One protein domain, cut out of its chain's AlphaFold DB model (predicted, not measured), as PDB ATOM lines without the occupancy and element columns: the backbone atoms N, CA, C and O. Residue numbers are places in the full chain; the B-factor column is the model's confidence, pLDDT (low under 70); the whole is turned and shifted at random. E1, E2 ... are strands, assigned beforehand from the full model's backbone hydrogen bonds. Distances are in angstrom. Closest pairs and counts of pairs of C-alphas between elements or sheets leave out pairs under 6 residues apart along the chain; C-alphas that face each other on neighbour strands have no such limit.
ATOM      1  N   ARG A 295      11.010  12.272  66.456       96.00
ATOM      2  CA  ARG A 295      10.200  12.504  65.260       96.00
ATOM      3  C   ARG A 295       8.920  13.250  65.623       96.00
ATOM      4  O   ARG A 295       8.181  12.802  66.494       96.00
ATOM      5  N   ASP A 296       8.658  14.358  64.939       96.94
ATOM      6  CA  ASP A 296       7.381  15.064  65.023       96.94
ATOM      7  C   ASP A 296       6.332  14.326  64.183       96.94
ATOM      8  O   ASP A 296       6.480  14.156  62.974       96.94
ATOM      9  N   GLU A 297       5.252  13.886  64.811       96.94
ATOM     10  CA  GLU A 297       4.174  13.137  64.167       96.94
ATOM     11  C   GLU A 297       3.347  13.982  63.192       96.94
ATOM     12  O   GLU A 297       2.614  13.433  62.369       96.94
ATOM     13  N   ARG A 298       3.424  15.315  63.272       96.38
ATOM     14  CA  ARG A 298       2.643  16.200  62.392       96.38
ATOM     15  C   ARG A 298       3.161  16.184  60.962       96.38
ATOM     16  O   ARG A 298       2.362  16.232  60.028       96.38
ATOM     17  N   ASP A 299       4.478  16.156  60.794       96.75
ATOM     18  CA  ASP A 299       5.138  16.303  59.494       96.75
ATOM     19  C   ASP A 299       6.246  15.266  59.234       96.75
ATOM     20  O   ASP A 299       6.812  15.228  58.141       96.75
ATOM     21  N   GLY A 300       6.542  14.399  60.205       95.88
ATOM     22  CA  GLY A 300       7.595  13.390  60.129       95.88
ATOM     23  C   GLY A 300       9.013  13.954  60.243       95.88
ATOM     24  O   GLY A 300       9.969  13.201  60.027       95.88
ATOM     25  N   SER A 301       9.170  15.247  60.546       96.94
ATOM     26  CA  SER A 301      10.476  15.882  60.727       96.94
ATOM     27  C   SER A 301      11.187  15.330  61.963       96.94
ATOM     28  O   SER A 301      10.559  14.909  62.931       96.94
ATOM     29  N   ARG A 302      12.522  15.281  61.909       96.44
ATOM     30  CA  ARG A 302      13.365  14.772  62.995       96.44
ATOM     31  C   ARG A 302      14.133  15.919  63.636       96.44
ATOM     32  O   ARG A 302      14.697  16.741  62.915       96.44
ATOM     33  N   HIS A 303      14.168  15.940  64.963       94.75
ATOM     34  CA  HIS A 303      14.763  17.007  65.764       94.75
ATOM     35  C   HIS A 303      15.689  16.435  66.823       94.75
ATOM     36  O   HIS A 303      15.457  15.343  67.334       94.75
ATOM     37  N   ASP A 304      16.696  17.219  67.189       93.75
ATOM     38  CA  ASP A 304      17.446  16.995  68.418       93.75
ATOM     39  C   ASP A 304      16.508  17.117  69.626       93.75
ATOM     40  O   ASP A 304      15.712  18.061  69.712       93.75
ATOM     41  N   LEU A 305      16.631  16.203  70.584       90.00
ATOM     42  CA  LEU A 305      15.822  16.184  71.798       90.00
ATOM     43  C   LEU A 305      15.949  17.473  72.629       90.00
ATOM     44  O   LEU A 305      15.005  17.859  73.314       90.00
ATOM     45  N   HIS A 306      17.086  18.165  72.579       87.06
ATOM     46  CA  HIS A 306      17.339  19.410  73.309       87.06
ATOM     47  C   HIS A 306      16.963  20.668  72.506       87.06
ATOM     48  O   HIS A 306      16.955  21.761  73.073       87.06
ATOM     49  N   CYS A 307      16.650  20.541  71.211       90.06
ATOM     50  CA  CYS A 307      16.277  21.655  70.324       90.06
ATOM     51  C   CYS A 307      14.950  21.423  69.589       90.06
ATOM     52  O   CYS A 307      14.762  21.873  68.457       90.06
ATOM     53  N   MET A 308      14.011  20.742  70.244       92.12
ATOM     54  CA  MET A 308      12.663  20.528  69.725       92.12
ATOM     55  C   MET A 308      11.922  21.865  69.499       92.12
ATOM     56  O   MET A 308      11.979  22.752  70.358       92.12
ATOM     57  N   PRO A 309      11.194  22.029  68.378       94.25
ATOM     58  CA  PRO A 309      10.395  23.223  68.126       94.25
ATOM     59  C   PRO A 309       9.173  23.312  69.050       94.25
ATOM     60  O   PRO A 309       8.615  22.304  69.485       94.25
ATOM     61  N   ASP A 310       8.697  24.537  69.283       93.38
ATOM     62  CA  ASP A 310       7.414  24.763  69.951       93.38
ATOM     63  C   ASP A 310       6.269  24.065  69.182       93.38
ATOM     64  O   ASP A 310       6.191  24.059  67.949       93.38
ATOM     65  N   GLY A 311       5.361  23.457  69.936       95.12
ATOM     66  CA  GLY A 311       4.196  22.722  69.467       95.12
ATOM     67  C   GLY A 311       4.481  21.280  69.057       95.12
ATOM     68  O   GLY A 311       3.582  20.662  68.493       95.12
ATOM     69  N   ILE A 312       5.704  20.767  69.265       95.88
ATOM     70  CA  ILE A 312       6.098  19.421  68.826       95.88
ATOM     71  C   ILE A 312       5.095  18.354  69.284       95.88
ATOM     72  O   ILE A 312       4.635  18.367  70.431       95.88
ATOM     73  N   HIS A 313       4.762  17.436  68.373       96.94
ATOM     74  CA  HIS A 313       3.897  16.299  68.650       96.94
ATOM     75  C   HIS A 313       4.702  15.005  68.572       96.94
ATOM     76  O   HIS A 313       5.171  14.638  67.503       96.94
ATOM     77  N   LEU A 314       4.858  14.311  69.691       95.25
ATOM     78  CA  LEU A 314       5.619  13.067  69.770       95.25
ATOM     79  C   LEU A 314       4.693  11.882  70.028       95.25
ATOM     80  O   LEU A 314       3.677  12.034  70.702       95.25
ATOM     81  N   LYS A 315       5.072  10.695  69.552       94.94
ATOM     82  CA  LYS A 315       4.342   9.446  69.798       94.94
ATOM     83  C   LYS A 315       5.266   8.339  70.277       94.94
ATOM     84  O   LYS A 315       6.401   8.213  69.832       94.94
ATOM     85  N   GLY A 316       4.724   7.496  71.148       89.00
ATOM     86  CA  GLY A 316       5.431   6.396  71.784       89.00
ATOM     87  C   GLY A 316       5.935   6.752  73.184       89.00
ATOM     88  O   GLY A 316       5.808   7.891  73.638       89.00
ATOM     89  N   PRO A 317       6.457   5.755  73.917       85.88
ATOM     90  CA  PRO A 317       7.080   6.005  75.203       85.88
ATOM     91  C   PRO A 317       8.347   6.842  75.015       85.88
ATOM     92  O   PRO A 317       9.195   6.496  74.196       85.88
ATOM     93  N   ILE A 318       8.492   7.907  75.799       83.88
ATOM     94  CA  ILE A 318       9.703   8.732  75.804       83.88
ATOM     95  C   ILE A 318      10.470   8.439  77.093       83.88
ATOM     96  O   ILE A 318      10.041   8.805  78.194       83.88
ATOM     97  N   SER A 319      11.580   7.718  76.934       73.69
ATOM     98  CA  SER A 319      12.440   7.249  78.023       73.69
ATOM     99  C   SER A 319      13.631   8.170  78.249       73.69
ATOM    100  O   SER A 319      14.080   8.864  77.346       73.69
ATOM    101  N   PRO A 320      14.123   8.170  79.492       67.06
ATOM    102  CA  PRO A 320      13.960   9.278  80.419       67.06
ATOM    103  C   PRO A 320      14.422  10.612  79.836       67.06
ATOM    104  O   PRO A 320      15.590  10.811  79.518       67.06
ATOM    105  N   LEU A 321      13.507  11.574  79.833       67.12
ATOM    106  CA  LEU A 321      13.844  12.965  79.591       67.12
ATOM    107  C   LEU A 321      14.515  13.495  80.853       67.12
ATOM    108  O   LEU A 321      13.892  13.475  81.920       67.12
ATOM    109  N   ASN A 322      15.769  13.934  80.751       65.50
ATOM    110  CA  ASN A 322      16.450  14.650  81.823       65.50
ATOM    111  C   ASN A 322      16.327  16.161  81.579       65.50
ATOM    112  O   ASN A 322      17.114  16.722  80.816       65.50
ATOM    113  N   PRO A 323      15.374  16.862  82.220       59.44
ATOM    114  CA  PRO A 323      15.139  18.272  81.949       59.44
ATOM    115  C   PRO A 323      16.297  19.162  82.400       59.44
ATOM    116  O   PRO A 323      16.354  20.318  82.008       59.44
ATOM    117  N   CYS A 324      17.226  18.653  83.218       54.09
ATOM    118  CA  CYS A 324      18.424  19.399  83.602       54.09
ATOM    119  C   CYS A 324      19.365  19.658  82.418       54.09
ATOM    120  O   CYS A 324      20.137  20.612  82.464       54.09
ATOM    121  N   ASP A 325      19.253  18.860  81.356       63.31
ATOM    122  CA  ASP A 325      19.986  19.062  80.107       63.31
ATOM    123  C   ASP A 325      19.200  19.953  79.126       63.31
ATOM    124  O   ASP A 325      19.665  20.267  78.029       63.31
ATOM    125  N   TRP A 326      17.994  20.386  79.507       68.56
ATOM    126  CA  TRP A 326      17.171  21.300  78.731       68.56
ATOM    127  C   TRP A 326      17.291  22.714  79.268       68.56
ATOM    128  O   TRP A 326      17.025  22.997  80.433       68.56
ATOM    129  N   ARG A 327      17.616  23.653  78.376       66.81
ATOM    130  CA  ARG A 327      17.459  25.079  78.692       66.81
ATOM    131  C   ARG A 327      15.986  25.440  78.888       66.81
ATOM    132  O   ARG A 327      15.685  26.346  79.660       66.81
ATOM    133  N   ARG A 328      15.095  24.764  78.156       75.31
ATOM    134  CA  ARG A 328      13.641  24.931  78.191       75.31
ATOM    135  C   ARG A 328      12.971  23.728  77.520       75.31
ATOM    136  O   ARG A 328      13.482  23.252  76.511       75.31
ATOM    137  N   LEU A 329      11.829  23.280  78.038       82.50
ATOM    138  CA  LEU A 329      10.902  22.445  77.264       82.50
ATOM    139  C   LEU A 329      10.330  23.251  76.077       82.50
ATOM    140  O   LEU A 329      10.372  24.479  76.127       82.50
ATOM    141  N   PRO A 330       9.799  22.633  75.011       87.38
ATOM    142  CA  PRO A 330       9.043  23.348  73.978       87.38
ATOM    143  C   PRO A 330       7.650  23.774  74.457       87.38
ATOM    144  O   PRO A 330       7.020  23.079  75.256       87.38
ATOM    145  N   THR A 331       7.154  24.917  73.975       89.19
ATOM    146  CA  THR A 331       5.801  25.409  74.307       89.19
ATOM    147  C   THR A 331       4.766  24.529  73.626       89.19
ATOM    148  O   THR A 331       4.990  24.128  72.494       89.19
ATOM    149  N   ALA A 332       3.622  24.267  74.251       90.94
ATOM    150  CA  ALA A 332       2.513  23.493  73.703       90.94
ATOM    151  C   ALA A 332       2.928  22.086  73.228       90.94
ATOM    152  O   ALA A 332       2.429  21.593  72.216       90.94
ATOM    153  N   MET A 333       3.871  21.455  73.933       94.00
ATOM    154  CA  MET A 333       4.363  20.117  73.612       94.00
ATOM    155  C   MET A 333       3.269  19.075  73.855       94.00
ATOM    156  O   MET A 333       2.699  19.010  74.946       94.00
ATOM    157  N   ARG A 334       3.019  18.219  72.859       95.94
ATOM    158  CA  ARG A 334       2.089  17.090  72.965       95.94
ATOM    159  C   ARG A 334       2.835  15.770  72.842       95.94
ATOM    160  O   ARG A 334       3.610  15.586  71.909       95.94
ATOM    161  N   ILE A 335       2.568  14.832  73.745       95.12
ATOM    162  CA  ILE A 335       3.163  13.495  73.724       95.12
ATOM    163  C   ILE A 335       2.063  12.438  73.824       95.12
ATOM    164  O   ILE A 335       1.343  12.392  74.817       95.12
ATOM    165  N   GLU A 336       1.953  11.569  72.826       96.38
ATOM    166  CA  GLU A 336       1.073  10.399  72.808       96.38
ATOM    167  C   GLU A 336       1.835   9.149  73.250       96.38
ATOM    168  O   GLU A 336       2.420   8.428  72.441       96.38
ATOM    169  N   GLY A 337       1.838   8.885  74.553       93.75
ATOM    170  CA  GLY A 337       2.529   7.747  75.143       93.75
ATOM    171  C   GLY A 337       2.860   7.940  76.618       93.75
ATOM    172  O   GLY A 337       2.403   8.869  77.285       93.75
ATOM    173  N   HIS A 338       3.665   7.018  77.143       91.69
ATOM    174  CA  HIS A 338       4.171   7.090  78.510       91.69
ATOM    175  C   HIS A 338       5.414   7.979  78.570       91.69
ATOM    176  O   HIS A 338       6.357   7.789  77.808       91.69
ATOM    177  N   VAL A 339       5.433   8.926  79.501       91.31
ATOM    178  CA  VAL A 339       6.522   9.894  79.646       91.31
ATOM    179  C   VAL A 339       7.147   9.744  81.017       91.31
ATOM    180  O   VAL A 339       6.445   9.773  82.029       91.31
ATOM    181  N   VAL A 340       8.472   9.614  81.059       89.81
ATOM    182  CA  VAL A 340       9.237   9.651  82.308       89.81
ATOM    183  C   VAL A 340      10.099  10.908  82.328       89.81
ATOM    184  O   VAL A 340      11.083  11.004  81.598       89.81
ATOM    185  N   LEU A 341       9.746  11.864  83.190       87.69
ATOM    186  CA  LEU A 341      10.556  13.049  83.468       87.69
ATOM    187  C   LEU A 341      11.441  12.775  84.685       87.69
ATOM    188  O   LEU A 341      10.936  12.483  85.771       87.69
ATOM    189  N   ARG A 342      12.761  12.875  84.526       82.25
ATOM    190  CA  ARG A 342      13.730  12.652  85.606       82.25
ATOM    191  C   ARG A 342      14.515  13.927  85.881       82.25
ATOM    192  O   ARG A 342      15.364  14.296  85.089       82.25
ATOM    193  N   GLY A 343      14.283  14.579  87.016       70.25
ATOM    194  CA  GLY A 343      15.136  15.684  87.457       70.25
ATOM    195  C   GLY A 343      16.457  15.159  87.997       70.25
ATOM    196  O   GLY A 343      16.451  14.259  88.838       70.25
ATOM    197  N   ALA A 344      17.579  15.723  87.543       51.84
ATOM    198  CA  ALA A 344      18.891  15.359  88.060       51.84
ATOM    199  C   ALA A 344      19.073  15.851  89.505       51.84
ATOM    200  O   ALA A 344      19.358  15.029  90.364       51.84
ATOM    201  N   TYR A 345      18.844  17.134  89.815       53.44
ATOM    202  CA  TYR A 345      19.007  17.703  91.167       53.44
ATOM    203  C   TYR A 345      18.248  19.041  91.292       53.44
ATOM    204  O   TYR A 345      18.398  19.877  90.412       53.44
ATOM    205  N   GLN A 346      17.443  19.232  92.355       56.53
ATOM    206  CA  GLN A 346      16.799  20.494  92.815       56.53
ATOM    207  C   GLN A 346      16.491  21.577  91.745       56.53
ATOM    208  O   GLN A 346      16.740  22.764  91.955       56.53
ATOM    209  N   GLY A 347      15.939  21.184  90.597       59.53
ATOM    210  CA  GLY A 347      15.588  22.090  89.504       59.53
ATOM    211  C   GLY A 347      14.089  22.367  89.473       59.53
ATOM    212  O   GLY A 347      13.277  21.449  89.574       59.53
ATOM    213  N   VAL A 348      13.700  23.629  89.304       62.34
ATOM    214  CA  VAL A 348      12.314  23.971  88.959       62.34
ATOM    215  C   VAL A 348      12.150  23.744  87.463       62.34
ATOM    216  O   VAL A 348      12.843  24.389  86.679       62.34
ATOM    217  N   LEU A 349      11.268  22.824  87.072       66.81
ATOM    218  CA  LEU A 349      10.897  22.661  85.674       66.81
ATOM    219  C   LEU A 349       9.655  23.497  85.417       66.81
ATOM    220  O   LEU A 349       8.541  23.143  85.804       66.81
ATOM    221  N   ASP A 350       9.872  24.627  84.770       66.62
ATOM    222  CA  ASP A 350       8.780  25.494  84.383       66.62
ATOM    223  C   ASP A 350       7.921  24.814  83.296       66.62
ATOM    224  O   ASP A 350       8.404  24.593  82.182       66.62
ATOM    225  N   LEU A 351       6.679  24.427  83.632       67.19
ATOM    226  CA  LEU A 351       5.678  23.978  82.650       67.19
ATOM    227  C   LEU A 351       4.610  25.054  82.396       67.19
ATOM    228  O   LEU A 351       3.550  24.726  81.857       67.19
ATOM    229  N   ASP A 352       4.885  26.345  82.650       62.25
ATOM    230  CA  ASP A 352       4.067  27.489  82.167       62.25
ATOM    231  C   ASP A 352       3.907  27.506  80.634       62.25
ATOM    232  O   ASP A 352       3.261  28.360  80.033       62.25
ATOM    233  N   MET A 353       4.482  26.505  79.995       69.38
ATOM    234  CA  MET A 353       4.590  26.280  78.588       69.38
ATOM    235  C   MET A 353       3.558  25.316  78.009       69.38
ATOM    236  O   MET A 353       3.530  25.186  76.795       69.38
ATOM    237  N   GLY A 354       2.700  24.668  78.802       86.12
ATOM    238  CA  GLY A 354       1.620  23.834  78.261       86.12
ATOM    239  C   GLY A 354       2.095  22.448  77.817       86.12
ATOM    240  O   GLY A 354       2.218  22.187  76.622       86.12
ATOM    241  N   LEU A 355       2.351  21.551  78.772       91.81
ATOM    242  CA  LEU A 355       2.686  20.150  78.488       91.81
ATOM    243  C   LEU A 355       1.406  19.304  78.432       91.81
ATOM    244  O   LEU A 355       0.668  19.231  79.416       91.81
ATOM    245  N   HIS A 356       1.170  18.625  77.309       95.56
ATOM    246  CA  HIS A 356       0.040  17.714  77.115       95.56
ATOM    247  C   HIS A 356       0.522  16.278  76.908       95.56
ATOM    248  O   HIS A 356       1.095  15.950  75.875       95.56
ATOM    249  N   VAL A 357       0.256  15.399  77.868       95.44
ATOM    250  CA  VAL A 357       0.580  13.970  77.787       95.44
ATOM    251  C   VAL A 357      -0.699  13.159  77.632       95.44
ATOM    252  O   VAL A 357      -1.592  13.248  78.469       95.44
ATOM    253  N   VAL A 358      -0.783  12.344  76.585       96.75
ATOM    254  CA  VAL A 358      -1.827  11.336  76.385       96.75
ATOM    255  C   VAL A 358      -1.256   9.979  76.758       96.75
ATOM    256  O   VAL A 358      -0.583   9.333  75.960       96.75
ATOM    257  N   GLY A 359      -1.485   9.573  78.005       94.94
ATOM    258  CA  GLY A 359      -0.848   8.416  78.621       94.94
ATOM    259  C   GLY A 359      -0.447   8.690  80.070       94.94
ATOM    260  O   GLY A 359      -0.994   9.568  80.733       94.94
ATOM    261  N   ARG A 360       0.514   7.912  80.579       94.75
ATOM    262  CA  ARG A 360       1.026   8.079  81.951       94.75
ATOM    263  C   ARG A 360       2.191   9.056  81.964       94.75
ATOM    264  O   ARG A 360       3.158   8.844  81.238       94.75
ATOM    265  N   LEU A 361       2.139  10.042  82.851       93.94
ATOM    266  CA  LEU A 361       3.263  10.915  83.165       93.94
ATOM    267  C   LEU A 361       3.859  10.506  84.515       93.94
ATOM    268  O   LEU A 361       3.211  10.631  85.552       93.94
ATOM    269  N   LEU A 362       5.096  10.017  84.505       91.62
ATOM    270  CA  LEU A 362       5.876   9.713  85.702       91.62
ATOM    271  C   LEU A 362       6.910  10.813  85.923       91.62
ATOM    272  O   LEU A 362       7.770  11.038  85.073       91.62
ATOM    273  N   VAL A 363       6.862  11.456  87.086       89.25
ATOM    274  CA  VAL A 363       7.824  12.492  87.472       89.25
ATOM    275  C   VAL A 363       8.709  11.958  88.590       89.25
ATOM    276  O   VAL A 363       8.227  11.404  89.577       89.25
ATOM    277  N   ARG A 364      10.025  12.094  88.421       85.75
ATOM    278  CA  ARG A 364      11.032  11.658  89.393       85.75
ATOM    279  C   ARG A 364      11.968  12.801  89.775       85.75
ATOM    280  O   ARG A 364      12.365  13.593  88.921       85.75
ATOM    281  N   GLY A 365      12.390  12.817  91.037       80.75
ATOM    282  CA  GLY A 365      13.358  13.772  91.579       80.75
ATOM    283  C   GLY A 365      12.763  15.144  91.907       80.75
ATOM    284  O   GLY A 365      11.548  15.312  92.020       80.75
ATOM    285  N   GLY A 366      13.635  16.142  92.054       69.06
ATOM    286  CA  GLY A 366      13.286  17.479  92.550       69.06
ATOM    287  C   GLY A 366      12.546  18.407  91.591       69.06
ATOM    288  O   GLY A 366      12.615  19.620  91.773       69.06
ATOM    289  N   LEU A 367      11.869  17.868  90.573       72.62
ATOM    290  CA  LEU A 367      11.163  18.656  89.563       72.62
ATOM    291  C   LEU A 367       9.931  19.318  90.171       72.62
ATOM    292  O   LEU A 367       8.932  18.650  90.425       72.62
ATOM    293  N   ARG A 368       9.969  20.639  90.348       72.56
ATOM    294  CA  ARG A 368       8.749  21.420  90.596       72.56
ATOM    295  C   ARG A 368       8.013  21.641  89.289       72.56
ATOM    296  O   ARG A 368       8.586  22.265  88.410       72.56
ATOM    297  N   LEU A 369       6.776  21.161  89.195       76.00
ATOM    298  CA  LEU A 369       5.887  21.401  88.059       76.00
ATOM    299  C   LEU A 369       5.110  22.698  88.310       76.00
ATOM    300  O   LEU A 369       4.461  22.842  89.346       76.00
ATOM    301  N   THR A 370       5.175  23.633  87.375       79.44
ATOM    302  CA  THR A 370       4.409  24.896  87.385       79.44
ATOM    303  C   THR A 370       3.626  25.004  86.079       79.44
ATOM    304  O   THR A 370       3.935  24.255  85.167       79.44
ATOM    305  N   GLY A 371       2.580  25.825  85.993       82.56
ATOM    306  CA  GLY A 371       1.903  26.074  84.716       82.56
ATOM    307  C   GLY A 371       0.849  25.082  84.239       82.56
ATOM    308  O   GLY A 371       0.287  24.299  85.010       82.56
ATOM    309  N   GLU A 372       0.498  25.182  82.955       88.62
ATOM    310  CA  GLU A 372      -0.546  24.364  82.337       88.62
ATOM    311  C   GLU A 372      -0.020  22.953  82.046       88.62
ATOM    312  O   GLU A 372       0.792  22.725  81.150       88.62
ATOM    313  N   LEU A 373      -0.520  21.986  82.811       92.75
ATOM    314  CA  LEU A 373      -0.231  20.569  82.637       92.75
ATOM    315  C   LEU A 373      -1.530  19.835  82.314       92.75
ATOM    316  O   LEU A 373      -2.482  19.888  83.091       92.75
ATOM    317  N   VAL A 374      -1.565  19.112  81.200       95.38
ATOM    318  CA  VAL A 374      -2.680  18.233  80.841       95.38
ATOM    319  C   VAL A 374      -2.164  16.806  80.746       95.38
ATOM    320  O   VAL A 374      -1.285  16.513  79.943       95.38
ATOM    321  N   VAL A 375      -2.720  15.909  81.555       96.00
ATOM    322  CA  VAL A 375      -2.418  14.475  81.526       96.00
ATOM    323  C   VAL A 375      -3.713  13.714  81.272       96.00
ATOM    324  O   VAL A 375      -4.571  13.588  82.146       96.00
ATOM    325  N   GLU A 376      -3.861  13.194  80.059       97.12
ATOM    326  CA  GLU A 376      -4.928  12.267  79.690       97.12
ATOM    327  C   GLU A 376      -4.535  10.833  80.080       97.12
ATOM    328  O   GLU A 376      -4.290   9.971  79.237       97.12
ATOM    329  N   GLY A 377      -4.423  10.604  81.386       95.88
ATOM    330  CA  GLY A 377      -4.018   9.344  81.998       95.88
ATOM    331  C   GLY A 377      -3.564   9.561  83.437       95.88
ATOM    332  O   GLY A 377      -4.027  10.491  84.100       95.88
ATOM    333  N   ASP A 378      -2.674   8.702  83.928       95.81
ATOM    334  CA  ASP A 378      -2.198   8.771  85.311       95.81
ATOM    335  C   ASP A 378      -0.998   9.719  85.454       95.81
ATOM    336  O   ASP A 378      -0.051   9.674  84.665       95.81
ATOM    337  N   LEU A 379      -1.014  10.538  86.505       94.50
ATOM    338  CA  LEU A 379       0.109  11.362  86.942       94.50
ATOM    339  C   LEU A 379       0.735  10.729  88.190       94.50
ATOM    340  O   LEU A 379       0.126  10.722  89.257       94.50
ATOM    341  N   ASP A 380       1.954  10.205  88.070       93.06
ATOM    342  CA  ASP A 380       2.672   9.566  89.175       93.06
ATOM    343  C   ASP A 380       3.772  10.482  89.723       93.06
ATOM    344  O   ASP A 380       4.783  10.727  89.063       93.06
ATOM    345  N   LEU A 381       3.552  10.975  90.944       91.19
ATOM    346  CA  LEU A 381       4.441  11.865  91.692       91.19
ATOM    347  C   LEU A 381       5.096  11.161  92.891       91.19
ATOM    348  O   LEU A 381       5.791  11.807  93.668       91.19
ATOM    349  N   ARG A 382       4.908   9.844  93.073       89.25
ATOM    350  CA  ARG A 382       5.389   9.108  94.266       89.25
ATOM    351  C   ARG A 382       6.912   9.136  94.434       89.25
ATOM    352  O   ARG A 382       7.408   8.881  95.521       89.25
ATOM    353  N   ALA A 383       7.642   9.420  93.355       85.44
ATOM    354  CA  ALA A 383       9.098   9.540  93.334       85.44
ATOM    355  C   ALA A 383       9.579  10.980  93.057       85.44
ATOM    356  O   ALA A 383      10.750  11.176  92.722       85.44
ATOM    357  N   ALA A 384       8.686  11.969  93.145       83.69
ATOM    358  CA  ALA A 384       8.999  13.385  92.999       83.69
ATOM    359  C   ALA A 384       9.066  14.080  94.371       83.69
ATOM    360  O   ALA A 384       8.374  13.697  95.315       83.69
ATOM    361  N   ASP A 385       9.837  15.166  94.470       77.50
ATOM    362  CA  ASP A 385       9.845  16.009  95.683       77.50
ATOM    363  C   ASP A 385       8.545  16.822  95.836       77.50
ATOM    364  O   ASP A 385       8.262  17.399  96.889       77.50
ATOM    365  N   VAL A 386       7.742  16.877  94.774       77.12
ATOM    366  CA  VAL A 386       6.464  17.580  94.725       77.12
ATOM    367  C   VAL A 386       5.358  16.702  95.296       77.12
ATOM    368  O   VAL A 386       5.076  15.626  94.779       77.12
ATOM    369  N   LYS A 387       4.699  17.193  96.351       78.25
ATOM    370  CA  LYS A 387       3.618  16.471  97.044       78.25
ATOM    371  C   LYS A 387       2.228  16.717  96.457       78.25
ATOM    372  O   LYS A 387       1.306  15.973  96.768       78.25
ATOM    373  N   GLU A 388       2.076  17.731  95.608       81.81
ATOM    374  CA  GLU A 388       0.793  18.132  95.023       81.81
ATOM    375  C   GLU A 388       0.966  18.495  93.544       81.81
ATOM    376  O   GLU A 388       1.940  19.143  93.167       81.81
ATOM    377  N   ALA A 389       0.015  18.106  92.692       83.44
ATOM    378  CA  ALA A 389      -0.003  18.563  91.305       83.44
ATOM    379  C   ALA A 389      -0.159  20.102  91.239       83.44
ATOM    380  O   ALA A 389      -0.786  20.683  92.130       83.44
ATOM    381  N   PRO A 390       0.369  20.786  90.202       84.06
ATOM    382  CA  PRO A 390       0.170  22.227  90.063       84.06
ATOM    383  C   PRO A 390      -1.327  22.565  90.018       84.06
ATOM    384  O   PRO A 390      -2.119  21.793  89.484       84.06
ATOM    385  N   GLN A 391      -1.733  23.723  90.555       86.88
ATOM    386  CA  GLN A 391      -3.158  24.098  90.672       86.88
ATOM    387  C   GLN A 391      -3.904  24.113  89.327       86.88
ATOM    388  O   GLN A 391      -5.113  23.905  89.274       86.88
ATOM    389  N   SER A 392      -3.179  24.361  88.240       88.94
ATOM    390  CA  SER A 392      -3.657  24.365  86.857       88.94
ATOM    391  C   SER A 392      -3.613  22.993  86.174       88.94
ATOM    392  O   SER A 392      -4.053  22.887  85.028       88.94
ATOM    393  N   ALA A 393      -3.104  21.947  86.835       91.31
ATOM    394  CA  ALA A 393      -3.036  20.609  86.262       91.31
ATOM    395  C   ALA A 393      -4.433  20.030  86.015       91.31
ATOM    396  O   ALA A 393      -5.305  20.042  86.885       91.31
ATOM    397  N   ARG A 394      -4.627  19.449  84.832       95.00
ATOM    398  CA  ARG A 394      -5.809  18.670  84.465       95.00
ATOM    399  C   ARG A 394      -5.382  17.232  84.241       95.00
ATOM    400  O   ARG A 394      -4.718  16.938  83.253       95.00
ATOM    401  N   VAL A 395      -5.765  16.350  85.154       95.94
ATOM    402  CA  VAL A 395      -5.457  14.918  85.084       95.94
ATOM    403  C   VAL A 395      -6.770  14.158  84.952       95.94
ATOM    404  O   VAL A 395      -7.663  14.345  85.777       95.94
ATOM    405  N   THR A 396      -6.925  13.350  83.901       96.88
ATOM    406  CA  THR A 396      -8.148  12.549  83.697       96.88
ATOM    407  C   THR A 396      -8.105  11.204  84.426       96.88
ATOM    408  O   THR A 396      -9.163  10.655  84.733       96.88
ATOM    409  N   GLY A 397      -6.907  10.678  84.698       95.06
ATOM    410  CA  GLY A 397      -6.674   9.466  85.481       95.06
ATOM    411  C   GLY A 397      -6.371   9.752  86.952       95.06
ATOM    412  O   GLY A 397      -6.863  10.717  87.540       95.06
ATOM    413  N   LYS A 398      -5.569   8.885  87.574       95.19
ATOM    414  CA  LYS A 398      -5.191   9.007  88.986       95.19
ATOM    415  C   LYS A 398      -3.998   9.940  89.165       95.19
ATOM    416  O   LYS A 398      -3.056   9.914  88.379       95.19
ATOM    417  N   VAL A 399      -4.009  10.697  90.259       93.38
ATOM    418  CA  VAL A 399      -2.824  11.404  90.759       93.38
ATOM    419  C   VAL A 399      -2.251  10.588  91.910       93.38
ATOM    420  O   VAL A 399      -2.845  10.527  92.984       93.38
ATOM    421  N   LEU A 400      -1.120   9.926  91.678       92.19
ATOM    422  CA  LEU A 400      -0.469   9.067  92.665       92.19
ATOM    423  C   LEU A 400       0.560   9.886  93.450       92.19
ATOM    424  O   LEU A 400       1.503  10.423  92.869       92.19
ATOM    425  N   THR A 401       0.392   9.965  94.768       89.31
ATOM    426  CA  THR A 401       1.292  10.670  95.700       89.31
ATOM    427  C   THR A 401       1.724   9.734  96.837       89.31
ATOM    428  O   THR A 401       1.176   8.642  96.988       89.31
TER     429      THR A 401
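This is residues 295 to 401 of the 491 residues of an uncharacterized protein of Methylorubrum extorquens DSM 13060 (UniProt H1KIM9). The chain winds in stacked turns as a short solenoid, with two parallel sheets as walls: E2, E4, E6, E8 in one and E3, E5, E7, E9 in the other, each turn passing from the first wall to the second. E6 and E8 bend sharply, E1 lies at one end of the stack, and residues 385 to 401 wind on at the other. The printed part has 107 residues, with nine named strands, E1 to E9 in chain order, no named helix, and under half of its residues in named elements; the class is all strand. It is compact, with a radius of gyration of the C-alphas of 12.7 A, and spans 37 by 28 by 22 A.

One sheet, twisted, runs E2, residues 313 to 315, E4, 334 to 336, E6, 348 to 358, and E8, 368 to 376. N 314 and O 334 are 2.8 A apart, N 335 and O 356 2.8 A, and N 357 and O 374 2.8 A, within hydrogen-bond range. E6 bends by 86 degrees at residue 353 and E8 by 94 degrees at residue 371. The other sheet runs E3, residues 318 to 321, E5, 339 to 342, E7, 361 to 365, and E9, 379 to 384; its pairs include N 342 and O 321 at 2.9 A, N 364 and O 341 at 2.8 A, and N 380 and O 361 at 2.8 A. Between the sheets, the closest C-alphas of E7 and E8 are Leu 361 and Val 375, 6.9 A apart. E1, residues 302 to 304, pairs with no named strand and is apart from E2 to E9.

E1 begins at C-alpha 302 (13.365, 14.772, 62.995). E6 measures 22.8 A, E8 19.7 A, E7 13.4 A and E9 10.9 A, ending at C-alpha 384 (8.999, 13.385, 92.999).

The C-alphas of Asp 299 and Lys 387, the two farthest apart, are 37.6 A apart. The printed part has no cut. The link from E3 to E4 is long, 12 residues. Residues 320 to 327, 344 to 353 and 366 have pLDDT under 70.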